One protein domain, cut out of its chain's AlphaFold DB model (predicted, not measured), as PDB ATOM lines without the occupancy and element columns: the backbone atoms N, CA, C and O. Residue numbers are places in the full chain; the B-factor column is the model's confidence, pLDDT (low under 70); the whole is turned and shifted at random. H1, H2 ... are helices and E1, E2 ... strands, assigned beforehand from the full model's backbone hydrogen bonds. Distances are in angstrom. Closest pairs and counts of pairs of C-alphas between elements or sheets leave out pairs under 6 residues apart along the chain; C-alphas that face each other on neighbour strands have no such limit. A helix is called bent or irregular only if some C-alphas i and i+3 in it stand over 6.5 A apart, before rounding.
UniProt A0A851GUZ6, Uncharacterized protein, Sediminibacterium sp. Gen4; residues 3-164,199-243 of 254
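What this domain is: This is residues 3 to 164 and 199 to 243 of the 254 residues of an uncharacterized protein of Sediminibacterium sp. Gen4 (UniProt A0A851GUZ6). Picture one strongly curled sheet of eight strands, folded over like part of a barrel, its gap bridged where edge strand E7 runs on into the other edge strand, E8. Helices H2, H3 and H4 pack along its strands, H7 packs on E7 and E1, and two loose ends, residues 3 to 11 and 234 to 243, stick out. The 207 printed residues include eight named helices and eight named strands, in the order H1 E1 H2 E2 H3 E3 E4 H4 E5 E6 H5 E7 E8 H6 H7 H8, class mixed. The sheet is mixed, ordered E7 E6 E5 E4 E3 E2 E1 E8; the whole is compact, radius of gyration of the C-alphas 17.7 A, with spans of 66 by 43 by 30 A.

How they stand to each other: Start at the hairpin of E3, residues 65 to 74, and E4, residues 77 to 84, antiparallel, with N 72 and O 80 2.9 A apart. E2, residues 40 to 46, is parallel to E3, with N 67 and O 41 2.9 A apart. Look next at the folded sheet, one sheet bent back into two leaves: E7, residues 156 to 158, E6, residues 135 to 139, E5, residues 117 to 122, E4 and E3 face E1, residues 15 to 20, and E8, residues 160 to 162, with E2 as the hinge. H4, residues 87 to 102, runs along the strands over E4 and E3 at a height over the sheet of 9.8 A, its Leu 90 C-alpha 5.3 A from that of Ala 84. H7, residues 214 to 226, is on the same face as H4; its closest C-alpha pair with E7 is Pro 216 and Leu 157, 4.0 A. H3, residues 52 to 61, and H2, residues 29 to 35, make right-handed strand-helix-strand units, a helix between two parallel neighbour strands: E2, H3, E3 and E1, H2, E2. H5, residues 141 to 147, does likewise in E6, H5, E7, and only grazes the sheet. H6, residues 203 to 209, runs across the strands over E1. Every O i to N i+4 pair is within hydrogen-bond range in H2, H3, H4, H6 and H7; H5 has 0 of 3, with 2 of 4 O i to N i+3 pairs, and H8, residues 238 to 242, has 0 of 1, with 0 of 2.

Where its parts are: Find H1, residues 3 to 6, starting at C-alpha 3 (42.433, 3.146, 36.886). E3 is 29.2 A long, from C-alpha 65 (27.597, -1.175, 11.664); H4 is 22.0 A, E4 21.4 A and H7 18.8 A. H8 ends at C-alpha 242 (9.216, -16.218, -12.639). H5 is irregular: C-alphas 142 and 145 are 7.3 A apart.

The domain as a whole: The two C-alphas farthest apart, Asn 149 and Arg 243, are 68.5 A apart. Residues 165 to 198 are not printed, and C-alphas 164 and 199 are 5.4 A apart across the cut. The links H4 to E5, E5 to E6 and H7 to H8 are long. The model's pLDDT is under 70 in residues 3 to 29 and 231 to 243.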
ATOM      1  N   LYS A   3      41.605   3.423  38.084       27.61
ATOM      2  CA  LYS A   3      42.433   3.146  36.886       27.61
ATOM      3  C   LYS A   3      42.237   1.751  36.261       27.61
ATOM      4  O   LYS A   3      42.451   1.595  35.067       27.61
ATOM      5  N   LYS A   4      41.793   0.741  37.024       27.38
ATOM      6  CA  LYS A   4      41.566  -0.625  36.500       27.38
ATOM      7  C   LYS A   4      40.210  -0.803  35.802       27.38
ATOM      8  O   LYS A   4      40.054  -1.759  35.051       27.38
ATOM      9  N   LYS A   5      39.248   0.109  36.009       29.64
ATOM     10  CA  LYS A   5      37.923   0.046  35.362       29.64
ATOM     11  C   LYS A   5      37.920   0.663  33.956       29.64
ATOM     12  O   LYS A   5      37.207   0.158  33.100       29.64
ATOM     13  N   LEU A   6      38.781   1.653  33.686       28.70
ATOM     14  CA  LEU A   6      38.960   2.213  32.335       28.70
ATOM     15  C   LEU A   6      39.605   1.213  31.359       28.70
ATOM     16  O   LEU A   6      39.234   1.165  30.196       28.70
ATOM     17  N   ILE A   7      40.528   0.371  31.831       26.48
ATOM     18  CA  ILE A   7      41.310  -0.541  30.973       26.48
ATOM     19  C   ILE A   7      40.454  -1.681  30.387       26.48
ATOM     20  O   ILE A   7      40.766  -2.188  29.315       26.48
ATOM     21  N   LYS A   8      39.334  -2.050  31.024       24.61
ATOM     22  CA  LYS A   8      38.411  -3.065  30.479       24.61
ATOM     23  C   LYS A   8      37.445  -2.533  29.415       24.61
ATOM     24  O   LYS A   8      36.870  -3.337  28.694       24.61
ATOM     25  N   ILE A   9      37.301  -1.214  29.285       28.22
ATOM     26  CA  ILE A   9      36.497  -0.583  28.225       28.22
ATOM     27  C   ILE A   9      37.311  -0.466  26.915       28.22
ATOM     28  O   ILE A   9      36.747  -0.388  25.834       28.22
ATOM     29  N   VAL A  10      38.644  -0.568  26.986       26.05
ATOM     30  CA  VAL A  10      39.570  -0.367  25.853       26.05
ATOM     31  C   VAL A  10      39.617  -1.544  24.858       26.05
ATOM     32  O   VAL A  10      40.130  -1.383  23.759       26.05
ATOM     33  N   PHE A  11      39.041  -2.710  25.167       23.53
ATOM     34  CA  PHE A  11      39.164  -3.910  24.315       23.53
ATOM     35  C   PHE A  11      38.010  -4.151  23.322       23.53
ATOM     36  O   PHE A  11      37.901  -5.243  22.768       23.53
ATOM     37  N   ARG A  12      37.149  -3.153  23.076       27.34
ATOM     38  CA  ARG A  12      36.021  -3.285  22.131       27.34
ATOM     39  C   ARG A  12      35.625  -2.008  21.375       27.34
ATOM     40  O   ARG A  12      34.534  -1.963  20.830       27.34
ATOM     41  N   LEU A  13      36.466  -0.974  21.366       32.28
ATOM     42  CA  LEU A  13      36.100   0.346  20.840       32.28
ATOM     43  C   LEU A  13      36.869   0.659  19.551       32.28
ATOM     44  O   LEU A  13      38.026   1.077  19.601       32.28
ATOM     45  N   GLN A  14      36.215   0.440  18.411       34.78
ATOM     46  CA  GLN A  14      36.708   0.729  17.059       34.78
ATOM     47  C   GLN A  14      35.734   1.645  16.283       34.78
ATOM     48  O   GLN A  14      35.659   1.605  15.058       34.78
ATOM     49  N   ASP A  15      34.996   2.521  16.973       39.44
ATOM     50  CA  ASP A  15      33.901   3.298  16.369       39.44
ATOM     51  C   ASP A  15      34.120   4.809  16.495       39.44
ATOM     52  O   ASP A  15      34.082   5.381  17.571       39.44
ATOM     53  N   ILE A  16      34.327   5.522  15.396       43.91
ATOM     54  CA  ILE A  16      34.297   6.992  15.418       43.91
ATOM     55  C   ILE A  16      33.345   7.439  14.322       43.91
ATOM     56  O   ILE A  16      33.276   6.807  13.273       43.91
ATOM     57  N   LEU A  17      32.595   8.516  14.567       39.69
ATOM     58  CA  LEU A  17      31.695   9.100  13.575       39.69
ATOM     59  C   LEU A  17      32.531   9.714  12.452       39.69
ATOM     60  O   LEU A  17      32.967  10.868  12.517       39.69
ATOM     61  N   PHE A  18      32.767   8.893  11.439       50.31
ATOM     62  CA  PHE A  18      33.246   9.316  10.139       50.31
ATOM     63  C   PHE A  18      32.026   9.644   9.304       50.31
ATOM     64  O   PHE A  18      31.235   8.760   8.985       50.31
ATOM     65  N   VAL A  19      31.872  10.925   8.995       45.56
ATOM     66  CA  VAL A  19      30.784  11.415   8.156       45.56
ATOM     67  C   VAL A  19      31.285  11.407   6.727       45.56
ATOM     68  O   VAL A  19      32.103  12.245   6.341       45.56
ATOM     69  N   LEU A  20      30.834  10.426   5.953       46.38
ATOM     70  CA  LEU A  20      31.158  10.341   4.537       46.38
ATOM     71  C   LEU A  20      30.274  11.288   3.739       46.38
ATOM     72  O   LEU A  20      29.053  11.184   3.807       46.38
ATOM     73  N   LEU A  21      30.909  12.175   2.977       36.22
ATOM     74  CA  LEU A  21      30.258  13.166   2.128       36.22
ATOM     75  C   LEU A  21      30.501  12.860   0.653       36.22
ATOM     76  O   LEU A  21      31.640  12.640   0.224       36.22
ATOM     77  N   TRP A  22      29.430  12.882  -0.140       32.25
ATOM     78  CA  TRP A  22      29.499  12.585  -1.565       32.25
ATOM     79  C   TRP A  22      30.248  13.670  -2.347       32.25
ATOM     80  O   TRP A  22      29.856  14.833  -2.383       32.25
ATOM     81  N   HIS A  23      31.349  13.239  -2.961       32.47
ATOM     82  CA  HIS A  23      31.772  13.557  -4.333       32.47
ATOM     83  C   HIS A  23      33.012  12.724  -4.724       32.47
ATOM     84  O   HIS A  23      33.327  12.634  -5.907       32.47
ATOM     85  N   VAL A  24      33.707  12.083  -3.765       32.38
ATOM     86  CA  VAL A  24      34.902  11.249  -4.044       32.38
ATOM     87  C   VAL A  24      34.901   9.893  -3.313       32.38
ATOM     88  O   VAL A  24      35.505   8.934  -3.799       32.38
ATOM     89  N   CYS A  25      34.188   9.752  -2.191       40.34
ATOM     90  CA  CYS A  25      34.013   8.471  -1.500       40.34
ATOM     91  C   CYS A  25      32.735   7.766  -1.980       40.34
ATOM     92  O   CYS A  25      31.631   8.092  -1.566       40.34
ATOM     93  N   ASN A  26      32.901   6.801  -2.885       48.06
ATOM     94  CA  ASN A  26      31.844   5.873  -3.301       48.06
ATOM     95  C   ASN A  26      31.432   4.953  -2.119       48.06
ATOM     96  O   ASN A  26      32.207   4.828  -1.170       48.06
ATOM     97  N   TYR A  27      30.310   4.221  -2.205       52.88
ATOM     98  CA  TYR A  27      29.896   3.168  -1.244       52.88
ATOM     99  C   TYR A  27      31.002   2.121  -0.972       52.88
ATOM    100  O   TYR A  27      30.981   1.396   0.019       52.88
ATOM    101  N   LYS A  28      32.028   2.074  -1.834       58.75
ATOM    102  CA  LYS A  28      33.295   1.343  -1.655       58.75
ATOM    103  C   LYS A  28      34.181   1.860  -0.506       58.75
ATOM    104  O   LYS A  28      35.279   1.345  -0.307       58.75
ATOM    105  N   SER A  29      33.731   2.864   0.241       67.12
ATOM    106  CA  SER A  29      34.364   3.369   1.461       67.12
ATOM    107  C   SER A  29      34.450   2.320   2.578       67.12
ATOM    108  O   SER A  29      35.334   2.431   3.425       67.12
ATOM    109  N   HIS A  30      33.619   1.271   2.545       73.00
ATOM    110  CA  HIS A  30      33.695   0.149   3.488       73.00
ATOM    111  C   HIS A  30      35.073  -0.537   3.484       73.00
ATOM    112  O   HIS A  30      35.588  -0.846   4.551       73.00
ATOM    113  N   ASN A  31      35.731  -0.692   2.326       78.88
ATOM    114  CA  ASN A  31      37.075  -1.288   2.264       78.88
ATOM    115  C   ASN A  31      38.101  -0.450   3.032       78.88
ATOM    116  O   ASN A  31      38.878  -0.984   3.817       78.88
ATOM    117  N   ALA A  32      38.056   0.874   2.859       78.25
ATOM    118  CA  ALA A  32      38.919   1.781   3.607       78.25
ATOM    119  C   ALA A  32      38.606   1.732   5.111       78.25
ATOM    120  O   ALA A  32      39.526   1.770   5.924       78.25
ATOM    121  N   ALA A  33      37.331   1.606   5.488       79.75
ATOM    122  CA  ALA A  33      36.931   1.448   6.882       79.75
ATOM    123  C   ALA A  33      37.496   0.156   7.503       79.75
ATOM    124  O   ALA A  33      38.107   0.224   8.570       79.75
ATOM    125  N   VAL A  34      37.399  -0.982   6.807       81.81
ATOM    126  CA  VAL A  34      37.997  -2.258   7.242       81.81
ATOM    127  C   VAL A  34      39.516  -2.134   7.393       81.81
ATOM    128  O   VAL A  34      40.058  -2.498   8.435       81.81
ATOM    129  N   GLU A  35      40.208  -1.560   6.403       83.56
ATOM    130  CA  GLU A  35      41.665  -1.336   6.449       83.56
ATOM    131  C   GLU A  35      42.100  -0.479   7.649       83.56
ATOM    132  O   GLU A  35      43.190  -0.665   8.191       83.56
ATOM    133  N   HIS A  36      41.247   0.453   8.081       80.81
ATOM    134  CA  HIS A  36      41.515   1.352   9.203       80.81
ATOM    135  C   HIS A  36      40.986   0.825  10.547       80.81
ATOM    136  O   HIS A  36      41.136   1.516  11.560       80.81
ATOM    137  N   GLY A  37      40.401  -0.380  10.575       80.19
ATOM    138  CA  GLY A  37      39.824  -0.989  11.773       80.19
ATOM    139  C   GLY A  37      38.641  -0.197  12.326       80.19
ATOM    140  O   GLY A  37      38.567   0.014  13.533       80.19
ATOM    141  N   ILE A  38      37.783   0.314  11.442       83.25
ATOM    142  CA  ILE A  38      36.565   1.054  11.779       83.25
ATOM    143  C   ILE A  38      35.390   0.075  11.762       83.25
ATOM    144  O   ILE A  38      35.130  -0.555  10.738       83.25
ATOM    145  N   THR A  39      34.666  -0.027  12.875       85.38
ATOM    146  CA  THR A  39      33.543  -0.967  13.040       85.38
ATOM    147  C   THR A  39      32.166  -0.329  12.869       85.38
ATOM    148  O   THR A  39      31.198  -1.050  12.656       85.38
ATOM    149  N   THR A  40      32.071   1.003  12.865       88.44
ATOM    150  CA  THR A  40      30.835   1.758  12.603       88.44
ATOM    151  C   THR A  40      31.112   2.878  11.616       88.44
ATOM    152  O   THR A  40      32.081   3.622  11.775       88.44
ATOM    153  N   LEU A  41      30.254   3.020  10.607       88.25
ATOM    154  CA  LEU A  41      30.426   3.998   9.538       88.25
ATOM    155  C   LEU A  41      29.126   4.750   9.276       88.25
ATOM    156  O   LEU A  41      28.056   4.146   9.201       88.25
ATOM    157  N   THR A  42      29.232   6.066   9.100       89.75
ATOM    158  CA  THR A  42      28.078   6.925   8.846       89.75
ATOM    159  C   THR A  42      28.141   7.526   7.453       89.75
ATOM    160  O   THR A  42      29.108   8.199   7.090       89.75
ATOM    161  N   LEU A  43      27.098   7.293   6.662       88.69
ATOM    162  CA  LEU A  43      26.959   7.891   5.340       88.69
ATOM    163  C   LEU A  43      26.052   9.115   5.425       88.69
ATOM    164  O   LEU A  43      24.890   8.970   5.784       88.69
ATOM    165  N   CYS A  44      26.573  10.292   5.065       88.38
ATOM    166  CA  CYS A  44      25.813  11.538   5.004       88.38
ATOM    167  C   CYS A  44      25.985  12.205   3.644       88.38
ATOM    168  O   CYS A  44      26.837  13.072   3.453       88.38
ATOM    169  N   ASN A  45      25.148  11.824   2.689       84.38
ATOM    170  CA  ASN A  45      25.145  12.459   1.380       84.38
ATOM    171  C   ASN A  45      24.524  13.855   1.418       84.38
ATOM    172  O   ASN A  45      23.717  14.163   2.291       84.38
ATOM    173  N   ILE A  46      24.921  14.708   0.471       82.50
ATOM    174  CA  ILE A  46      24.467  16.101   0.407       82.50
ATOM    175  C   ILE A  46      23.066  16.154  -0.186       82.50
ATOM    176  O   ILE A  46      22.951  16.235  -1.403       82.50
ATOM    177  N   ASN A  47      22.042  16.179   0.665       75.50
ATOM    178  CA  ASN A  47      20.606  16.177   0.369       75.50
ATOM    179  C   ASN A  47      19.953  14.816   0.006       75.50
ATOM    180  O   ASN A  47      19.022  14.464   0.722       75.50
ATOM    181  N   PRO A  48      20.316  14.019  -1.026       73.69
ATOM    182  CA  PRO A  48      19.580  12.800  -1.337       73.69
ATOM    183  C   PRO A  48      20.117  11.559  -0.616       73.69
ATOM    184  O   PRO A  48      21.226  11.535  -0.086       73.69
ATOM    185  N   THR A  49      19.310  10.498  -0.659       77.81
ATOM    186  CA  THR A  49      19.442   9.288   0.172       77.81
ATOM    187  C   THR A  49      19.483   8.000  -0.666       77.81
ATOM    188  O   THR A  49      19.329   6.895  -0.153       77.81
ATOM    189  N   TYR A  50      19.691   8.129  -1.984       76.50
ATOM    190  CA  TYR A  50      19.501   7.057  -2.974       76.50
ATOM    191  C   TYR A  50      20.355   5.803  -2.743       76.50
ATOM    192  O   TYR A  50      19.959   4.704  -3.120       76.50
ATOM    193  N   ASP A  51      21.531   5.958  -2.151       82.19
ATOM    194  CA  ASP A  51      22.524   4.906  -1.935       82.19
ATOM    195  C   ASP A  51      22.526   4.356  -0.502       82.19
ATOM    196  O   ASP A  51      23.338   3.489  -0.185       82.19
ATOM    197  N   HIS A  52      21.604   4.802   0.359       86.12
ATOM    198  CA  HIS A  52      21.501   4.333   1.744       86.12
ATOM    199  C   HIS A  52      21.288   2.817   1.838       86.12
ATOM    200  O   HIS A  52      21.909   2.160   2.674       86.12
ATOM    201  N   TRP A  53      20.464   2.249   0.954       85.19
ATOM    202  CA  TRP A  53      20.187   0.808   0.918       85.19
ATOM    203  C   TRP A  53      21.417  -0.013   0.532       85.19
ATOM    204  O   TRP A  53      21.768  -0.973   1.219       85.19
ATOM    205  N   GLU A  54      22.099   0.392  -0.542       85.25
ATOM    206  CA  GLU A  54      23.316  -0.281  -0.994       85.25
ATOM    207  C   GLU A  54      24.429  -0.139   0.049       85.25
ATOM    208  O   GLU A  54      25.119  -1.110   0.348       85.25
ATOM    209  N   PHE A  55      24.555   1.037   0.671       86.75
ATOM    210  CA  PHE A  55      25.507   1.292   1.748       86.75
ATOM    211  C   PHE A  55      25.309   0.356   2.943       86.75
ATOM    212  O   PHE A  55      26.272  -0.250   3.411       86.75
ATOM    213  N   VAL A  56      24.073   0.198   3.426       88.19
ATOM    214  CA  VAL A  56      23.805  -0.699   4.560       88.19
ATOM    215  C   VAL A  56      24.158  -2.137   4.204       88.19
ATOM    216  O   VAL A  56      24.810  -2.816   4.997       88.19
ATOM    217  N   LYS A  57      23.793  -2.583   2.998       87.25
ATOM    218  CA  LYS A  57      24.113  -3.927   2.520       87.25
ATOM    219  C   LYS A  57      25.624  -4.181   2.515       87.25
ATOM    220  O   LYS A  57      26.071  -5.141   3.141       87.25
ATOM    221  N   VAL A  58      26.414  -3.309   1.883       87.31
ATOM    222  CA  VAL A  58      27.878  -3.490   1.817       87.31
ATOM    223  C   VAL A  58      28.547  -3.360   3.188       87.31
ATOM    224  O   VAL A  58      29.539  -4.035   3.454       87.31
ATOM    225  N   CYS A  59      28.004  -2.538   4.092       87.81
ATOM    226  CA  CYS A  59      28.482  -2.454   5.471       87.81
ATOM    227  C   CYS A  59      28.231  -3.757   6.238       87.81
ATOM    228  O   CYS A  59      29.156  -4.266   6.866       87.81
ATOM    229  N   HIS A  60      27.030  -4.333   6.141       88.12
ATOM    230  CA  HIS A  60      26.719  -5.617   6.772       88.12
ATOM    231  C   HIS A  60      27.607  -6.748   6.244       88.12
ATOM    232  O   HIS A  60      28.148  -7.513   7.043       88.12
ATOM    233  N   GLU A  61      27.820  -6.824   4.926       89.12
ATOM    234  CA  GLU A  61      28.729  -7.801   4.306       89.12
ATOM    235  C   GLU A  61      30.180  -7.649   4.805       89.12
ATOM    236  O   GLU A  61      30.888  -8.643   4.968       89.12
ATOM    237  N   ALA A  62      30.609  -6.420   5.106       86.50
ATOM    238  CA  ALA A  62      31.930  -6.109   5.650       86.50
ATOM    239  C   ALA A  62      32.024  -6.205   7.190       86.50
ATOM    240  O   ALA A  62      33.093  -5.952   7.747       86.50
ATOM    241  N   GLY A  63      30.936  -6.544   7.893       87.75
ATOM    242  CA  GLY A  63      30.900  -6.573   9.361       87.75
ATOM    243  C   GLY A  63      30.977  -5.190  10.022       87.75
ATOM    244  O   GLY A  63      31.398  -5.080  11.173       87.75
ATOM    245  N   ILE A  64      30.589  -4.138   9.299       88.44
ATOM    246  CA  ILE A  64      30.540  -2.749   9.765       88.44
ATOM    247  C   ILE A  64      29.096  -2.396  10.120       88.44
ATOM    248  O   ILE A  64      28.185  -2.625   9.326       88.44
ATOM    249  N   LYS A  65      28.880  -1.774  11.282       90.00
ATOM    250  CA  LYS A  65      27.597  -1.175  11.664       90.00
ATOM    251  C   LYS A  65      27.331   0.064  10.791       90.00
ATOM    252  O   LYS A  65      28.078   1.042  10.892       90.00
ATOM    253  N   PRO A  66      26.288   0.071   9.950       90.31
ATOM    254  CA  PRO A  66      25.938   1.237   9.161       90.31
ATOM    255  C   PRO A  66      25.068   2.193   9.976       90.31
ATOM    256  O   PRO A  66      24.140   1.785  10.675       90.31
ATOM    257  N   VAL A  67      25.339   3.484   9.835       91.75
ATOM    258  CA  VAL A  67      24.487   4.562  10.336       91.75
ATOM    259  C   VAL A  67      24.149   5.476   9.165       91.75
ATOM    260  O   VAL A  67      25.023   5.869   8.394       91.75
ATOM    261  N   LEU A  68      22.868   5.793   9.014       91.62
ATOM    262  CA  LEU A  68      22.381   6.600   7.904       91.62
ATOM    263  C   LEU A  68      22.170   8.040   8.338       91.62
ATOM    264  O   LEU A  68      21.573   8.316   9.381       91.62
ATOM    265  N   GLY A  69      22.625   8.954   7.500       91.44
ATOM    266  CA  GLY A  69      22.398  10.368   7.672       91.44
ATOM    267  C   GLY A  69      22.424  11.126   6.357       91.44
ATOM    268  O   GLY A  69      22.519  10.560   5.265       91.44
ATOM    269  N   VAL A  70      22.301  12.442   6.479       90.81
ATOM    270  CA  VAL A  70      22.239  13.382   5.363       90.81
ATOM    271  C   VAL A  70      22.925  14.673   5.778       90.81
ATOM    272  O   VAL A  70      22.729  15.159   6.891       90.81
ATOM    273  N   ASP A  71      23.736  15.227   4.885       90.88
ATOM    274  CA  ASP A  71      24.250  16.588   4.992       90.88
ATOM    275  C   ASP A  71      23.270  17.547   4.325       90.88
ATOM    276  O   ASP A  71      23.102  17.537   3.104       90.88
ATOM    277  N   ILE A  72      22.607  18.352   5.152       92.44
ATOM    278  CA  ILE A  72      21.626  19.329   4.708       92.44
ATOM    279  C   ILE A  72      22.347  20.598   4.294       92.44
ATOM    280  O   ILE A  72      23.042  21.247   5.089       92.44
ATOM    281  N   ARG A  73      22.140  20.972   3.030       90.12
ATOM    282  CA  ARG A  73      22.717  22.183   2.455       90.12
ATOM    283  C   ARG A  73      21.687  23.013   1.718       90.12
ATOM    284  O   ARG A  73      20.967  22.511   0.857       90.12
ATOM    285  N   ASN A  74      21.731  24.317   1.974       90.44
ATOM    286  CA  ASN A  74      21.108  25.323   1.125       90.44
ATOM    287  C   ASN A  74      22.145  25.819   0.114       90.44
ATOM    288  O   ASN A  74      23.091  26.528   0.470       90.44
ATOM    289  N   ASN A  75      21.982  25.434  -1.152       85.88
ATOM    290  CA  ASN A  75      22.982  25.634  -2.203       85.88
ATOM    291  C   ASN A  75      24.339  25.025  -1.802       85.88
ATOM    292  O   ASN A  75      24.495  23.808  -1.729       85.88
ATOM    293  N   HIS A  76      25.329  25.867  -1.512       82.12
ATOM    294  CA  HIS A  76      26.672  25.443  -1.114       82.12
ATOM    295  C   HIS A  76      26.957  25.656   0.374       82.12
ATOM    296  O   HIS A  76      28.072  25.396   0.824       82.12
ATOM    297  N   HIS A  77      25.969  26.125   1.135       86.44
ATOM    298  CA  HIS A  77      26.103  26.376   2.561       86.44
ATOM    299  C   HIS A  77      25.681  25.140   3.346       86.44
ATOM    300  O   HIS A  77      24.536  24.705   3.263       86.44
ATOM    301  N   HIS A  78      26.626  24.587   4.102       87.75
ATOM    302  CA  HIS A  78      26.358  23.526   5.061       87.75
ATOM    303  C   HIS A  78      25.526  24.067   6.227       87.75
ATOM    304  O   HIS A  78      25.948  25.020   6.885       87.75
ATOM    305  N   CYS A  79      24.353  23.473   6.453       91.94
ATOM    306  CA  CYS A  79      23.434  23.864   7.517       91.94
ATOM    307  C   CYS A  79      23.633  22.981   8.754       91.94
ATOM    308  O   CYS A  79      23.991  23.488   9.812       91.94
ATOM    309  N   TYR A  80      23.424  21.672   8.613       94.38
ATOM    310  CA  TYR A  80      23.560  20.668   9.675       94.38
ATOM    311  C   TYR A  80      23.571  19.261   9.071       94.38
ATOM    312  O   TYR A  80      23.266  19.071   7.894       94.38
ATOM    313  N   LEU A  81      23.915  18.262   9.881       93.94
ATOM    314  CA  LEU A  81      23.701  16.857   9.547       93.94
ATOM    315  C   LEU A  81      22.445  16.342  10.240       93.94
ATOM    316  O   LEU A  81      22.208  16.653  11.406       93.94
ATOM    317  N   LEU A  82      21.690  15.498   9.550       94.62
ATOM    318  CA  LEU A  82      20.639  14.677  10.142       94.62
ATOM    319  C   LEU A  82      21.133  13.239  10.215       94.62
ATOM    320  O   LEU A  82      21.584  12.711   9.204       94.62
ATOM    321  N   ILE A  83      21.040  12.601  11.379       94.12
ATOM    322  CA  ILE A  83      21.382  11.185  11.566       94.12
ATOM    323  C   ILE A  83      20.142  10.434  12.050       94.12
ATOM    324  O   ILE A  83      19.567  10.793  13.079       94.12
ATOM    325  N   ALA A  84      19.737   9.375  11.349       93.75
ATOM    326  CA  ALA A  84      18.642   8.529  11.809       93.75
ATOM    327  C   ALA A  84      19.072   7.644  12.980       93.75
ATOM    328  O   ALA A  84      20.088   6.948  12.934       93.75
ATOM    329  N   LYS A  85      18.242   7.635  14.025       93.50
ATOM    330  CA  LYS A  85      18.364   6.713  15.162       93.50
ATOM    331  C   LYS A  85      17.717   5.368  14.864       93.50
ATOM    332  O   LYS A  85      18.163   4.353  15.381       93.50
ATOM    333  N   SER A  86      16.663   5.375  14.053       92.62
ATOM    334  CA  SER A  86      15.851   4.207  13.715       92.62
ATOM    335  C   SER A  86      15.216   4.346  12.332       92.62
ATOM    336  O   SER A  86      15.271   5.415  11.717       92.62
ATOM    337  N   ASN A  87      14.526   3.296  11.879       90.88
ATOM    338  CA  ASN A  87      13.734   3.308  10.643       90.88
ATOM    339  C   ASN A  87      12.679   4.430  10.621       90.88
ATOM    340  O   ASN A  87      12.448   5.031   9.575       90.88
ATOM    341  N   HIS A  88      12.091   4.777  11.771       92.25
ATOM    342  CA  HIS A  88      11.185   5.928  11.880       92.25
ATOM    343  C   HIS A  88      11.910   7.258  11.637       92.25
ATOM    344  O   HIS A  88      11.361   8.158  11.007       92.25
ATOM    345  N   GLY A  89      13.159   7.374  12.093       92.44
ATOM    346  CA  GLY A  89      14.005   8.528  11.791       92.44
ATOM    347  C   GLY A  89      14.347   8.624  10.304       92.44
ATOM    348  O   GLY A  89      14.291   9.713   9.737       92.44
ATOM    349  N   LEU A  90      14.637   7.481   9.669       90.69
ATOM    350  CA  LEU A  90      14.860   7.377   8.225       90.69
ATOM    351  C   LEU A  90      13.628   7.822   7.429       90.69
ATOM    352  O   LEU A  90      13.745   8.622   6.504       90.69
ATOM    353  N   GLN A  91      12.444   7.341   7.810       91.81
ATOM    354  CA  GLN A  91      11.188   7.771   7.201       91.81
ATOM    355  C   GLN A  91      11.008   9.289   7.331       91.81
ATOM    356  O   GLN A  91      10.783   9.966   6.329       91.81
ATOM    357  N   TRP A  92      11.179   9.827   8.542       93.00
ATOM    358  CA  TRP A  92      10.990  11.250   8.799       93.00
ATOM    359  C   TRP A  92      11.925  12.129   7.966       93.00
ATOM    360  O   TRP A  92      11.458  13.067   7.320       93.00
ATOM    361  N   PHE A  93      13.235  11.839   7.926       89.81
ATOM    362  CA  PHE A  93      14.133  12.703   7.157       89.81
ATOM    363  C   PHE A  93      13.883  12.580   5.649       89.81
ATOM    364  O   PHE A  93      14.069  13.559   4.933       89.81
ATOM    365  N   ASN A  94      13.431  11.423   5.146       91.31
ATOM    366  CA  ASN A  94      13.053  11.272   3.736       91.31
ATOM    367  C   ASN A  94      11.814  12.111   3.388       91.31
ATOM    368  O   ASN A  94      11.785  12.745   2.332       91.31
ATOM    369  N   GLU A  95      10.812  12.155   4.271       93.31
ATOM    370  CA  GLU A  95       9.642  13.033   4.125       93.31
ATOM    371  C   GLU A  95      10.056  14.513   4.169       93.31
ATOM    372  O   GLU A  95       9.665  15.289   3.293       93.31
ATOM    373  N   PHE A  96      10.915  14.883   5.124       94.31
ATOM    374  CA  PHE A  96      11.481  16.227   5.255       94.31
ATOM    375  C   PHE A  96      12.226  16.660   3.981       94.31
ATOM    376  O   PHE A  96      11.929  17.707   3.403       94.31
ATOM    377  N   LEU A  97      13.141  15.829   3.481       92.00
ATOM    378  CA  LEU A  97      13.866  16.081   2.237       92.00
ATOM    379  C   LEU A  97      12.934  16.204   1.038       92.00
ATOM    380  O   LEU A  97      13.075  17.135   0.250       92.00
ATOM    381  N   SER A  98      11.977  15.284   0.902       92.19
ATOM    382  CA  SER A  98      11.028  15.283  -0.212       92.19
ATOM    383  C   SER A  98      10.223  16.576  -0.230       92.19
ATOM    384  O   SER A  98      10.097  17.203  -1.279       92.19
ATOM    385  N   HIS A  99       9.743  17.029   0.930       94.06
ATOM    386  CA  HIS A  99       9.025  18.292   1.043       94.06
ATOM    387  C   HIS A  99       9.869  19.482   0.566       94.06
ATOM    388  O   HIS A  99       9.411  20.259  -0.269       94.06
ATOM    389  N   HIS A 100      11.104  19.618   1.045       93.75
ATOM    390  CA  HIS A 100      11.954  20.758   0.700       93.75
ATOM    391  C   HIS A 100      12.440  20.730  -0.754       93.75
ATOM    392  O   HIS A 100      12.360  21.742  -1.451       93.75
ATOM    393  N   LEU A 101      12.888  19.570  -1.238       89.56
ATOM    394  CA  LEU A 101      13.451  19.423  -2.581       89.56
ATOM    395  C   LEU A 101      12.379  19.517  -3.674       89.56
ATOM    396  O   LEU A 101      12.594  20.204  -4.668       89.56
ATOM    397  N   ILE A 102      11.215  18.879  -3.496       92.94
ATOM    398  CA  ILE A 102      10.138  18.908  -4.504       92.94
ATOM    399  C   ILE A 102       9.543  20.314  -4.619       92.94
ATOM    400  O   ILE A 102       9.267  20.782  -5.722       92.94
ATOM    401  N   ASN A 103       9.363  21.001  -3.489       94.81
ATOM    402  CA  ASN A 103       8.770  22.338  -3.468       94.81
ATOM    403  C   ASN A 103       9.801  23.466  -3.667       94.81
ATOM    404  O   ASN A 103       9.412  24.632  -3.682       94.81
ATOM    405  N   ASN A 104      11.093  23.148  -3.820       92.12
ATOM    406  CA  ASN A 104      12.194  24.118  -3.881       92.12
ATOM    407  C   ASN A 104      12.194  25.116  -2.704       92.12
ATOM    408  O   ASN A 104      12.463  26.307  -2.873       92.12
ATOM    409  N   ILE A 105      11.877  24.632  -1.502       94.44
ATOM    410  CA  ILE A 105      11.865  25.432  -0.273       94.44
ATOM    411  C   ILE A 105      13.215  25.262   0.416       94.44
ATOM    412  O   ILE A 105      13.639  24.137   0.680       94.44
ATOM    413  N   ALA A 106      13.866  26.372   0.763       94.88
ATOM    414  CA  ALA A 106      15.107  26.339   1.530       94.88
ATOM    415  C   ALA A 106      14.925  25.574   2.852       94.88
ATOM    416  O   ALA A 106      13.901  25.704   3.528       94.88
ATOM    417  N   PHE A 107      15.931  24.793   3.233       95.00
ATOM    418  CA  PHE A 107      15.939  24.105   4.514       95.00
ATOM    419  C   PHE A 107      15.967  25.129   5.658       95.00
ATOM    420  O   PHE A 107      16.733  26.099   5.585       95.00
ATOM    421  N   PRO A 108      15.148  24.943   6.707       94.31
ATOM    422  CA  PRO A 108      15.128  25.831   7.858       94.31
ATOM    423  C   PRO A 108      16.436  25.720   8.641       94.31
ATOM    424  O   PRO A 108      17.136  24.714   8.541       94.31
ATOM    425  N   ILE A 109      16.735  26.739   9.452       90.12
ATOM    426  CA  ILE A 109      17.889  26.736  10.366       90.12
ATOM    427  C   ILE A 109      17.743  25.619  11.403       90.12
ATOM    428  O   ILE A 109      18.699  24.888  11.634       90.12
ATOM    429  N   ASP A 110      16.538  25.460  11.953       90.56
ATOM    430  CA  ASP A 110      16.180  24.367  12.850       90.56
ATOM    431  C   ASP A 110      15.173  23.442  12.149       90.56
ATOM    432  O   ASP A 110      14.083  23.890  11.780       90.56
ATOM    433  N   PRO A 111      15.491  22.150  11.965       90.12
ATOM    434  CA  PRO A 111      14.614  21.206  11.280       90.12
ATOM    435  C   PRO A 111      13.427  20.742  12.138       90.12
ATOM    436  O   PRO A 111      12.566  20.032  11.626       90.12
ATOM    437  N   ASN A 112      13.377  21.109  13.429       86.81
ATOM    438  CA  ASN A 112      12.401  20.607  14.408       86.81
ATOM    439  C   ASN A 112      12.267  19.075  14.345       86.81
ATOM    440  O   ASN A 112      11.171  18.522  14.242       86.81
ATOM    441  N   ALA A 113      13.421  18.405  14.348       83.69
ATOM    442  CA  ALA A 113      13.512  16.968  14.175       83.69
ATOM    443  C   ALA A 113      12.805  16.203  15.306       83.69
ATOM    444  O   ALA A 113      12.834  16.607  16.468       83.69
ATOM    445  N   LEU A 114      12.186  15.071  14.957       84.19
ATOM    446  CA  LEU A 114      11.548  14.176  15.925       84.19
ATOM    447  C   LEU A 114      12.576  13.447  16.805       84.19
ATOM    448  O   LEU A 114      13.773  13.405  16.522       84.19
ATOM    449  N   GLU A 115      12.083  12.766  17.841       88.81
ATOM    450  CA  GLU A 115      12.897  12.000  18.796       88.81
ATOM    451  C   GLU A 115      13.814  10.940  18.136       88.81
ATOM    452  O   GLU A 115      14.843  10.550  18.703       88.81
ATOM    453  N   HIS A 116      13.475  10.501  16.922       91.69
ATOM    454  CA  HIS A 116      14.189   9.475  16.159       91.69
ATOM    455  C   HIS A 116      15.304  10.003  15.245       91.69
ATOM    456  O   HIS A 116      15.894   9.219  14.500       91.69
ATOM    457  N   VAL A 117      15.623  11.298  15.290       94.62
ATOM    458  CA  VAL A 117      16.685  11.900  14.473       94.62
ATOM    459  C   VAL A 117      17.581  12.769  15.347       94.62
ATOM    460  O   VAL A 117      17.095  13.566  16.145       94.62
ATOM    461  N   PHE A 118      18.894  12.603  15.201       95.25
ATOM    462  CA  PHE A 118      19.872  13.532  15.759       95.25
ATOM    463  C   PHE A 118      20.168  14.641  14.755       95.25
ATOM    464  O   PHE A 118      20.333  14.368  13.563       95.25
ATOM    465  N   VAL A 119      20.295  15.872  15.249       95.75
ATOM    466  CA  VAL A 119      20.695  17.030  14.441       95.75
ATOM    467  C   VAL A 119      22.078  17.472  14.887       95.75
ATOM    468  O   VAL A 119      22.283  17.801  16.051       95.75
ATOM    469  N   ILE A 120      23.047  17.466  13.976       95.38
ATOM    470  CA  ILE A 120      24.428  17.854  14.269       95.38
ATOM    471  C   ILE A 120      24.718  19.182  13.580       95.38
ATOM    472  O   ILE A 120      24.908  19.238  12.364       95.38
ATOM    473  N   TYR A 121      24.788  20.246  14.367       95.00
ATOM    474  CA  TYR A 121      25.116  21.582  13.897       95.00
ATOM    475  C   TYR A 121      26.633  21.785  13.762       95.00
ATOM    476  O   TYR A 121      27.411  21.199  14.524       95.00
ATOM    477  N   PRO A 122      27.081  22.648  12.836       92.25
ATOM    478  CA  PRO A 122      28.462  23.105  12.783       92.25
ATOM    479  C   PRO A 122      28.883  23.793  14.082       92.25
ATOM    480  O   PRO A 122      28.073  24.404  14.785       92.25
ATOM    481  N   ASN A 123      30.181  23.760  14.372       90.75
ATOM    482  CA  ASN A 123      30.736  24.500  15.496       90.75
ATOM    483  C   ASN A 123      30.384  26.000  15.399       90.75
ATOM    484  O   ASN A 123      30.575  26.621  14.352       90.75
ATOM    485  N   ASN A 124      29.904  26.582  16.501       86.69
ATOM    486  CA  ASN A 124      29.415  27.967  16.617       86.69
ATOM    487  C   ASN A 124      28.127  28.316  15.843       86.69
ATOM    488  O   ASN A 124      27.778  29.492  15.784       86.69
ATOM    489  N   ALA A 125      27.412  27.347  15.264       87.62
ATOM    490  CA  ALA A 125      26.150  27.635  14.576       87.62
ATOM    491  C   ALA A 125      24.987  27.934  15.540       87.62
ATOM    492  O   ALA A 125      24.080  28.678  15.176       87.62
ATOM    493  N   LYS A 126      25.013  27.372  16.756       87.88
ATOM    494  CA  LYS A 126      23.938  27.495  17.751       87.88
ATOM    495  C   LYS A 126      24.487  27.511  19.178       87.88
ATOM    496  O   LYS A 126      25.531  26.907  19.443       87.88
ATOM    497  N   ASN A 127      23.812  28.209  20.094       86.25
ATOM    498  CA  ASN A 127      24.189  28.197  21.507       86.25
ATOM    499  C   ASN A 127      23.722  26.890  22.165       86.25
ATOM    500  O   ASN A 127      22.632  26.409  21.882       86.25
ATOM    501  N   ILE A 128      24.518  26.346  23.090       84.62
ATOM    502  CA  ILE A 128      24.185  25.120  23.832       84.62
ATOM    503  C   ILE A 128      22.832  25.243  24.553       84.62
ATOM    504  O   ILE A 128      22.111  24.261  24.664       84.62
ATOM    505  N   ILE A 129      22.468  26.447  25.008       86.50
ATOM    506  CA  ILE A 129      21.211  26.710  25.734       86.50
ATOM    507  C   ILE A 129      19.972  26.523  24.834       86.50
ATOM    508  O   ILE A 129      18.881  26.273  25.333       86.50
ATOM    509  N   GLU A 130      20.136  26.630  23.517       88.19
ATOM    510  CA  GLU A 130      19.051  26.554  22.530       88.19
ATOM    511  C   GLU A 130      18.896  25.145  21.931       88.19
ATOM    512  O   GLU A 130      18.051  24.933  21.061       88.19
ATOM    513  N   LEU A 131      19.742  24.193  22.337       89.50
ATOM    514  CA  LEU A 131      19.753  22.837  21.794       89.50
ATOM    515  C   LEU A 131      18.622  21.999  22.386       89.50
ATOM    516  O   LEU A 131      18.428  21.942  23.602       89.50
ATOM    517  N   ASN A 132      17.909  21.292  21.514       90.56
ATOM    518  CA  ASN A 132      16.991  20.240  21.929       90.56
ATOM    519  C   ASN A 132      17.768  18.999  22.414       90.56
ATOM    520  O   ASN A 132      18.954  18.854  22.115       90.56
ATOM    521  N   PRO A 133      17.118  18.036  23.096       89.75
ATOM    522  CA  PRO A 133      17.797  16.842  23.614       89.75
ATOM    523  C   PRO A 133      18.547  15.997  22.566       89.75
ATOM    524  O   PRO A 133      19.534  15.340  22.892       89.75
ATOM    525  N   ASN A 134      18.089  16.003  21.310       92.44
ATOM    526  CA  ASN A 134      18.731  15.299  20.193       92.44
ATOM    527  C   ASN A 134      19.665  16.192  19.357       92.44
ATOM    528  O   ASN A 134      20.268  15.712  18.391       92.44
ATOM    529  N   ASP A 135      19.778  17.471  19.699       94.31
ATOM    530  CA  ASP A 135      20.661  18.390  19.004       94.31
ATOM    531  C   ASP A 135      22.080  18.256  19.558       94.31
ATOM    532  O   ASP A 135      22.313  18.043  20.748       94.31
ATOM    533  N   GLN A 136      23.053  18.365  18.668       94.69
ATOM    534  CA  GLN A 136      24.463  18.196  18.964       94.69
ATOM    535  C   GLN A 136      25.275  19.217  18.171       94.69
ATOM    536  O   GLN A 136      24.876  19.662  17.098       94.69
ATOM    537  N   ILE A 137      26.456  19.563  18.670       94.44
ATOM    538  CA  ILE A 137      27.437  20.409  17.995       94.44
ATOM    539  C   ILE A 137      28.594  19.520  17.546       94.44
ATOM    540  O   ILE A 137      29.307  18.928  18.361       94.44
ATOM    541  N   GLY A 138      28.793  19.445  16.235       93.31
ATOM    542  CA  GLY A 138      29.890  18.718  15.618       93.31
ATOM    543  C   GLY A 138      31.178  19.527  15.659       93.31
ATOM    544  O   GLY A 138      31.298  20.548  14.986       93.31
ATOM    545  N   ILE A 139      32.159  19.040  16.414       91.81
ATOM    546  CA  ILE A 139      33.486  19.641  16.518       91.81
ATOM    547  C   ILE A 139      34.461  18.815  15.699       91.81
ATOM    548  O   ILE A 139      34.678  17.626  15.963       91.81
ATOM    549  N   LYS A 140      35.077  19.448  14.707       90.75
ATOM    550  CA  LYS A 140      36.077  18.780  13.877       90.75
ATOM    551  C   LYS A 140      37.423  18.717  14.598       90.75
ATOM    552  O   LYS A 140      37.722  19.605  15.400       90.75
ATOM    553  N   PRO A 141      38.301  17.739  14.315       88.12
ATOM    554  CA  PRO A 141      39.583  17.644  15.022       88.12
ATOM    555  C   PRO A 141      40.459  18.898  14.907       88.12
ATOM    556  O   PRO A 141      41.155  19.264  15.849       88.12
ATOM    557  N   TYR A 142      40.382  19.611  13.783       89.38
ATOM    558  CA  TYR A 142      41.075  20.888  13.587       89.38
ATOM    559  C   TYR A 142      40.377  22.096  14.237       89.38
ATOM    560  O   TYR A 142      40.919  23.197  14.211       89.38
ATOM    561  N   GLU A 143      39.191  21.916  14.814       90.94
ATOM    562  CA  GLU A 143      38.439  22.935  15.558       90.94
ATOM    563  C   GLU A 143      38.591  22.767  17.074       90.94
ATOM    564  O   GLU A 143      38.151  23.635  17.817       90.94
ATOM    565  N   LEU A 144      39.266  21.716  17.560       88.06
ATOM    566  CA  LEU A 144      39.424  21.433  18.997       88.06
ATOM    567  C   LEU A 144      40.029  22.595  19.799       88.06
ATOM    568  O   LEU A 144      39.783  22.708  20.997       88.06
ATOM    569  N   GLN A 145      40.803  23.477  19.162       86.25
ATOM    570  CA  GLN A 145      41.334  24.672  19.819       86.25
ATOM    571  C   GLN A 145      40.226  25.635  20.281       86.25
ATOM    572  O   GLN A 145      40.433  26.362  21.252       86.25
ATOM    573  N   SER A 146      39.039  25.615  19.663       85.31
ATOM    574  CA  SER A 146      37.902  26.434  20.105       85.31
ATOM    575  C   SER A 146      37.424  26.058  21.511       85.31
ATOM    576  O   SER A 146      36.826  26.882  22.193       85.31
ATOM    577  N   LEU A 147      37.739  24.846  21.982       83.44
ATOM    578  CA  LEU A 147      37.415  24.356  23.323       83.44
ATOM    579  C   LEU A 147      38.418  24.802  24.399       83.44
ATOM    580  O   LEU A 147      38.319  24.367  25.543       83.44
ATOM    581  N   TYR A 148      39.406  25.648  24.079       80.19
ATOM    582  CA  TYR A 148      40.467  26.023  25.026       80.19
ATOM    583  C   TYR A 148      39.934  26.597  26.353       80.19
ATOM    584  O   TYR A 148      40.453  26.244  27.410       80.19
ATOM    585  N   ASN A 149      38.869  27.403  26.295       77.50
ATOM    586  CA  ASN A 149      38.254  28.057  27.459       77.50
ATOM    587  C   ASN A 149      36.943  27.406  27.924       77.50
ATOM    588  O   ASN A 149      36.303  27.919  28.839       77.50
ATOM    589  N   PHE A 150      36.520  26.307  27.298       78.44
ATOM    590  CA  PHE A 150      35.214  25.708  27.551       78.44
ATOM    591  C   PHE A 150      35.371  24.273  28.031       78.44
ATOM    592  O   PHE A 150      36.116  23.483  27.452       78.44
ATOM    593  N   THR A 151      34.631  23.919  29.079       81.25
ATOM    594  CA  THR A 151      34.483  22.522  29.484       81.25
ATOM    595  C   THR A 151      33.521  21.851  28.514       81.25
ATOM    596  O   THR A 151      32.379  22.308  28.420       81.25
ATOM    597  N   PRO A 152      33.938  20.795  27.792       82.19
ATOM    598  CA  PRO A 152      33.042  20.160  26.848       82.19
ATOM    599  C   PRO A 152      31.824  19.553  27.544       82.19
ATOM    600  O   PRO A 152      31.963  18.902  28.583       82.19
ATOM    601  N   THR A 153      30.648  19.756  26.962       88.44
ATOM    602  CA  THR A 153      29.363  19.277  27.485       88.44
ATOM    603  C   THR A 153      28.939  17.971  26.804       88.44
ATOM    604  O   THR A 153      29.648  17.417  25.962       88.44
ATOM    605  N   GLU A 154      27.773  17.445  27.178       88.25
ATOM    606  CA  GLU A 154      27.144  16.289  26.522       88.25
ATOM    607  C   GLU A 154      26.608  16.582  25.111       88.25
ATOM    608  O   GLU A 154      26.371  15.650  24.351       88.25
ATOM    609  N   TYR A 155      26.484  17.865  24.755       91.12
ATOM    610  CA  TYR A 155      25.963  18.347  23.473       91.12
ATOM    611  C   TYR A 155      27.037  18.523  22.397       91.12
ATOM    612  O   TYR A 155      26.775  19.072  21.333       91.12
ATOM    613  N   GLN A 156      28.283  18.163  22.685       92.38
ATOM    614  CA  GLN A 156      29.396  18.327  21.756       92.38
ATOM    615  C   GLN A 156      29.937  16.963  21.385       92.38
ATOM    616  O   GLN A 156      30.208  16.143  22.261       92.38
ATOM    617  N   LEU A 157      30.148  16.738  20.094       93.56
ATOM    618  CA  LEU A 157      30.661  15.481  19.570       93.56
ATOM    619  C   LEU A 157      31.880  15.709  18.685       93.56
ATOM    620  O   LEU A 157      32.078  16.787  18.128       93.56
ATOM    621  N   THR A 158      32.712  14.681  18.553       91.44
ATOM    622  CA  THR A 158      33.767  14.679  17.535       91.44
ATOM    623  C   THR A 158      33.166  14.290  16.194       91.44
ATOM    624  O   THR A 158      32.568  13.221  16.067       91.44
ATOM    625  N   HIS A 159      33.360  15.150  15.200       89.25
ATOM    626  CA  HIS A 159      32.910  14.957  13.828       89.25
ATOM    627  C   HIS A 159      34.128  14.953  12.899       89.25
ATOM    628  O   HIS A 159      34.733  15.997  12.662       89.25
ATOM    629  N   GLN A 160      34.499  13.790  12.357       88.44
ATOM    630  CA  GLN A 160      35.536  13.701  11.326       88.44
ATOM    631  C   GLN A 160      34.866  13.591   9.948       88.44
ATOM    632  O   GLN A 160      34.381  12.511   9.600       88.44
ATOM    633  N   PRO A 161      34.826  14.672   9.151       87.62
ATOM    634  CA  PRO A 161      34.352  14.581   7.778       87.62
ATOM    635  C   PRO A 161      35.329  13.761   6.930       87.62
ATOM    636  O   PRO A 161      36.551  13.848   7.087       87.62
ATOM    637  N   VAL A 162      34.780  12.980   6.009       87.38
ATOM    638  CA  VAL A 162      35.521  12.193   5.028       87.38
ATOM    639  C   VAL A 162      34.930  12.488   3.656       87.38
ATOM    640  O   VAL A 162      33.904  11.938   3.261       87.38
ATOM    641  N   VAL A 163      35.564  13.414   2.940       83.56
ATOM    642  CA  VAL A 163      35.114  13.885   1.620       83.56
ATOM    643  C   VAL A 163      36.022  13.342   0.520       83.56
ATOM    644  O   VAL A 163      35.556  13.001  -0.565       83.56
ATOM    645  N   ILE A 164      37.327  13.273   0.795       85.88
ATOM    646  CA  ILE A 164      38.367  12.885  -0.156       85.88
ATOM    647  C   ILE A 164      39.059  11.602   0.297       85.88
ATOM    648  O   ILE A 164      39.280  11.365   1.482       85.88
ATOM    649  N   VAL A 199      39.767  13.325   5.281       86.56
ATOM    650  CA  VAL A 199      40.141  11.981   4.811       86.56
ATOM    651  C   VAL A 199      39.794  10.929   5.863       86.56
ATOM    652  O   VAL A 199      39.557  11.255   7.026       86.56
ATOM    653  N   PHE A 200      39.840   9.649   5.483       83.81
ATOM    654  CA  PHE A 200      39.826   8.567   6.465       83.81
ATOM    655  C   PHE A 200      41.028   8.674   7.414       83.81
ATOM    656  O   PHE A 200      42.171   8.885   6.999       83.81
ATOM    657  N   VAL A 201      40.756   8.533   8.709       84.75
ATOM    658  CA  VAL A 201      41.747   8.585   9.788       84.75
ATOM    659  C   VAL A 201      41.532   7.364  10.674       84.75
ATOM    660  O   VAL A 201      40.399   6.971  10.916       84.75
ATOM    661  N   THR A 202      42.603   6.740  11.165       86.00
ATOM    662  CA  THR A 202      42.455   5.599  12.079       86.00
ATOM    663  C   THR A 202      41.865   6.044  13.422       86.00
ATOM    664  O   THR A 202      42.197   7.140  13.896       86.00
ATOM    665  N   PRO A 203      41.078   5.192  14.106       84.38
ATOM    666  CA  PRO A 203      40.540   5.522  15.422       84.38
ATOM    667  C   PRO A 203      41.611   5.966  16.423       84.38
ATOM    668  O   PRO A 203      41.440   6.958  17.131       84.38
ATOM    669  N   SER A 204      42.775   5.308  16.420       86.56
ATOM    670  CA  SER A 204      43.908   5.659  17.284       86.56
ATOM    671  C   SER A 204      44.423   7.081  17.045       86.56
ATOM    672  O   SER A 204      44.755   7.785  17.997       86.56
ATOM    673  N   LYS A 205      44.482   7.525  15.784       88.50
ATOM    674  CA  LYS A 205      44.949   8.871  15.446       88.50
ATOM    675  C   LYS A 205      43.923   9.929  15.837       88.50
ATOM    676  O   LYS A 205      44.313  10.958  16.383       88.50
ATOM    677  N   THR A 206      42.634   9.667  15.644       85.56
ATOM    678  CA  THR A 206      41.581  10.573  16.122       85.56
ATOM    679  C   THR A 206      41.584  10.680  17.646       85.56
ATOM    680  O   THR A 206      41.545  11.785  18.177       85.56
ATOM    681  N   LEU A 207      41.736   9.563  18.364       87.25
ATOM    682  CA  LEU A 207      41.874   9.566  19.825       87.25
ATOM    683  C   LEU A 207      43.095  10.369  20.291       87.25
ATOM    684  O   LEU A 207      43.006  11.099  21.275       87.25
ATOM    685  N   ALA A 208      44.220  10.272  19.580       89.88
ATOM    686  CA  ALA A 208      45.408  11.065  19.881       89.88
ATOM    687  C   ALA A 208      45.161  12.571  19.684       89.88
ATOM    688  O   ALA A 208      45.522  13.367  20.555       89.88
ATOM    689  N   LEU A 209      44.497  12.963  18.588       87.44
ATOM    690  CA  LEU A 209      44.120  14.358  18.317       87.44
ATOM    691  C   LEU A 209      43.164  14.902  19.387       87.44
ATOM    692  O   LEU A 209      43.341  16.017  19.871       87.44
ATOM    693  N   CYS A 210      42.199  14.089  19.808       85.06
ATOM    694  CA  CYS A 210      41.208  14.439  20.820       85.06
ATOM    695  C   CYS A 210      41.668  14.157  22.261       85.06
ATOM    696  O   CYS A 210      40.868  14.269  23.185       85.06
ATOM    697  N   SER A 211      42.939  13.813  22.495       88.00
ATOM    698  CA  SER A 211      43.437  13.387  23.816       88.00
ATOM    699  C   SER A 211      43.197  14.410  24.931       88.00
ATOM    700  O   SER A 211      42.946  14.038  26.076       88.00
ATOM    701  N   ARG A 212      43.219  15.704  24.592       87.00
ATOM    702  CA  ARG A 212      42.924  16.809  25.515       87.00
ATOM    703  C   ARG A 212      41.437  16.918  25.878       87.00
ATOM    704  O   ARG A 212      41.115  17.404  26.957       87.00
ATOM    705  N   TYR A 213      40.548  16.459  24.998       88.25
ATOM    706  CA  TYR A 213      39.096  16.562  25.131       88.25
ATOM    707  C   TYR A 213      38.442  15.211  24.792       88.25
ATOM    708  O   TYR A 213      37.943  15.023  23.682       88.25
ATOM    709  N   PRO A 214      38.431  14.244  25.727       88.19
ATOM    710  CA  PRO A 214      37.859  12.919  25.479       88.19
ATOM    711  C   PRO A 214      36.319  12.902  25.494       88.19
ATOM    712  O   PRO A 214      35.708  11.974  24.961       88.19
ATOM    713  N   THR A 215      35.676  13.905  26.104       90.62
ATOM    714  CA  THR A 215      34.210  13.966  26.241       90.62
ATOM    715  C   THR A 215      33.497  13.988  24.883       90.62
ATOM    716  O   THR A 215      32.663  13.108  24.678       90.62
ATOM    717  N   PRO A 216      33.865  14.856  23.912       90.44
ATOM    718  CA  PRO A 216      33.248  14.829  22.587       90.44
ATOM    719  C   PRO A 216      33.370  13.484  21.879       90.44
ATOM    720  O   PRO A 216      32.429  13.046  21.230       90.44
ATOM    721  N   VAL A 217      34.505  12.798  22.022       90.06
ATOM    722  CA  VAL A 217      34.680  11.458  21.446       90.06
ATOM    723  C   VAL A 217      33.711  10.470  22.094       90.06
ATOM    724  O   VAL A 217      33.053   9.701  21.406       90.06
ATOM    725  N   THR A 218      33.574  10.514  23.419       90.69
ATOM    726  CA  THR A 218      32.658   9.631  24.156       90.69
ATOM    727  C   THR A 218      31.198   9.874  23.766       90.69
ATOM    728  O   THR A 218      30.432   8.922  23.640       90.69
ATOM    729  N   ASN A 219      30.806  11.128  23.539       92.38
ATOM    730  CA  ASN A 219      29.459  11.464  23.078       92.38
ATOM    731  C   ASN A 219      29.209  10.946  21.659       92.38
ATOM    732  O   ASN A 219      28.140  10.404  21.394       92.38
ATOM    733  N   THR A 220      30.217  11.013  20.785       91.44
ATOM    734  CA  THR A 220      30.162  10.394  19.458       91.44
ATOM    735  C   THR A 220      29.863   8.894  19.543       91.44
ATOM    736  O   THR A 220      28.976   8.415  18.842       91.44
ATOM    737  N   TYR A 221      30.546   8.160  20.428       89.56
ATOM    738  CA  TYR A 221      30.269   6.735  20.650       89.56
ATOM    739  C   TYR A 221      28.833   6.495  21.130       89.56
ATOM    740  O   TYR A 221      28.161   5.616  20.605       89.56
ATOM    741  N   LYS A 222      28.343   7.285  22.097       92.12
ATOM    742  CA  LYS A 222      26.964   7.160  22.607       92.12
ATOM    743  C   LYS A 222      25.921   7.401  21.517       92.12
ATOM    744  O   LYS A 222      24.935   6.675  21.453       92.12
ATOM    745  N   LEU A 223      26.143   8.408  20.671       93.56
ATOM    746  CA  LEU A 223      25.264   8.720  19.547       93.56
ATOM    747  C   LEU A 223      25.210   7.547  18.566       93.56
ATOM    748  O   LEU A 223      24.127   7.088  18.219       93.56
ATOM    749  N   LEU A 224      26.377   7.038  18.163       91.19
ATOM    750  CA  LEU A 224      26.483   5.909  17.242       91.19
ATOM    751  C   LEU A 224      25.885   4.622  17.814       91.19
ATOM    752  O   LEU A 224      25.279   3.851  17.074       91.19
ATOM    753  N   ASP A 225      26.049   4.374  19.112       91.38
ATOM    754  CA  ASP A 225      25.483   3.204  19.786       91.38
ATOM    755  C   ASP A 225      23.950   3.250  19.782       91.38
ATOM    756  O   ASP A 225      23.308   2.257  19.445       91.38
ATOM    757  N   ALA A 226      23.375   4.435  20.016       92.38
ATOM    758  CA  ALA A 226      21.932   4.675  19.990       92.38
ATOM    759  C   ALA A 226      21.287   4.559  18.595       92.38
ATOM    760  O   ALA A 226      20.063   4.485  18.502       92.38
ATOM    761  N   CYS A 227      22.076   4.561  17.518       91.44
ATOM    762  CA  CYS A 227      21.579   4.337  16.163       91.44
ATOM    763  C   CYS A 227      21.457   2.836  15.874       91.44
ATOM    764  O   CYS A 227      22.441   2.099  15.950       91.44
ATOM    765  N   SER A 228      20.272   2.388  15.470       87.25
ATOM    766  CA  SER A 228      20.017   1.017  15.027       87.25
ATOM    767  C   SER A 228      19.127   1.024  13.790       87.25
ATOM    768  O   SER A 228      17.997   1.509  13.834       87.25
ATOM    769  N   MET A 229      19.634   0.464  12.696       80.88
ATOM    770  CA  MET A 229      18.885   0.279  11.457       80.88
ATOM    771  C   MET A 229      18.540  -1.200  11.316       80.88
ATOM    772  O   MET A 229      19.436  -2.036  11.212       80.88
ATOM    773  N   GLU A 230      17.251  -1.518  11.310       71.44
ATOM    774  CA  GLU A 230      16.774  -2.866  11.010       71.44
ATOM    775  C   GLU A 230      16.335  -2.883   9.555       71.44
ATOM    776  O   GLU A 230      15.365  -2.227   9.183       71.44
ATOM    777  N   ILE A 231      17.068  -3.601   8.711       66.88
ATOM    778  CA  ILE A 231      16.647  -3.817   7.331       66.88
ATOM    779  C   ILE A 231      16.180  -5.255   7.216       66.88
ATOM    780  O   ILE A 231      16.987  -6.185   7.275       66.88
ATOM    781  N   GLU A 232      14.875  -5.424   7.020       57.53
ATOM    782  CA  GLU A 232      14.342  -6.644   6.434       57.53
ATOM    783  C   GLU A 232      14.809  -6.673   4.980       57.53
ATOM    784  O   GLU A 232      14.234  -6.043   4.096       57.53
ATOM    785  N   LEU A 233      15.929  -7.355   4.739       52.47
ATOM    786  CA  LEU A 233      16.326  -7.710   3.388       52.47
ATOM    787  C   LEU A 233      15.262  -8.683   2.884       52.47
ATOM    788  O   LEU A 233      15.326  -9.877   3.183       52.47
ATOM    789  N   GLU A 234      14.254  -8.168   2.177       47.31
ATOM    790  CA  GLU A 234      13.314  -9.013   1.455       47.31
ATOM    791  C   GLU A 234      14.133  -9.949   0.569       47.31
ATOM    792  O   GLU A 234      14.809  -9.543  -0.380       47.31
ATOM    793  N   VAL A 235      14.103 -11.230   0.928       42.62
ATOM    794  CA  VAL A 235      14.564 -12.306   0.067       42.62
ATOM    795  C   VAL A 235      13.753 -12.178  -1.211       42.62
ATOM    796  O   VAL A 235      12.537 -12.335  -1.166       42.62
ATOM    797  N   ASP A 236      14.436 -11.850  -2.306       39.44
ATOM    798  CA  ASP A 236      13.913 -11.626  -3.653       39.44
ATOM    799  C   ASP A 236      12.682 -12.502  -3.974       39.44
ATOM    800  O   ASP A 236      12.793 -13.631  -4.468       39.44
ATOM    801  N   GLN A 237      11.478 -11.993  -3.685       42.16
ATOM    802  CA  GLN A 237      10.229 -12.707  -3.959       42.16
ATOM    803  C   GLN A 237       9.951 -12.770  -5.473       42.16
ATOM    804  O   GLN A 237       9.105 -13.553  -5.919       42.16
ATOM    805  N   ASN A 238      10.710 -12.036  -6.299       41.84
ATOM    806  CA  ASN A 238      10.566 -12.069  -7.753       41.84
ATOM    807  C   ASN A 238      11.158 -13.332  -8.399       41.84
ATOM    808  O   ASN A 238      10.781 -13.662  -9.527       41.84
ATOM    809  N   GLN A 239      11.963 -14.138  -7.690       38.41
ATOM    810  CA  GLN A 239      12.305 -15.484  -8.178       38.41
ATOM    811  C   GLN A 239      11.165 -16.504  -8.015       38.41
ATOM    812  O   GLN A 239      11.153 -17.521  -8.717       38.41
ATOM    813  N   ALA A 240      10.179 -16.240  -7.150       39.41
ATOM    814  CA  ALA A 240       9.020 -17.116  -6.985       39.41
ATOM    815  C   ALA A 240       7.969 -16.912  -8.091       39.41
ATOM    816  O   ALA A 240       7.311 -17.871  -8.493       39.41
ATOM    817  N   VAL A 241       7.849 -15.698  -8.641       40.34
ATOM    818  CA  VAL A 241       6.853 -15.384  -9.684       40.34
ATOM    819  C   VAL A 241       7.333 -15.790 -11.087       40.34
ATOM    820  O   VAL A 241       6.525 -16.190 -11.924       40.34
ATOM    821  N   ILE A 242       8.649 -15.794 -11.342       41.38
ATOM    822  CA  ILE A 242       9.216 -16.218 -12.639       41.38
ATOM    823  C   ILE A 242       9.231 -17.750 -12.788       41.38
ATOM    824  O   ILE A 242       9.134 -18.271 -13.902       41.38
ATOM    825  N   ARG A 243       9.235 -18.511 -11.684       33.50
ATOM    826  CA  ARG A 243       8.952 -19.956 -11.715       33.50
ATOM    827  C   ARG A 243       7.448 -20.187 -11.749       33.50
ATOM    828  O   ARG A 243       6.868 -20.764 -10.833       33.50
TER     829      ARG A 243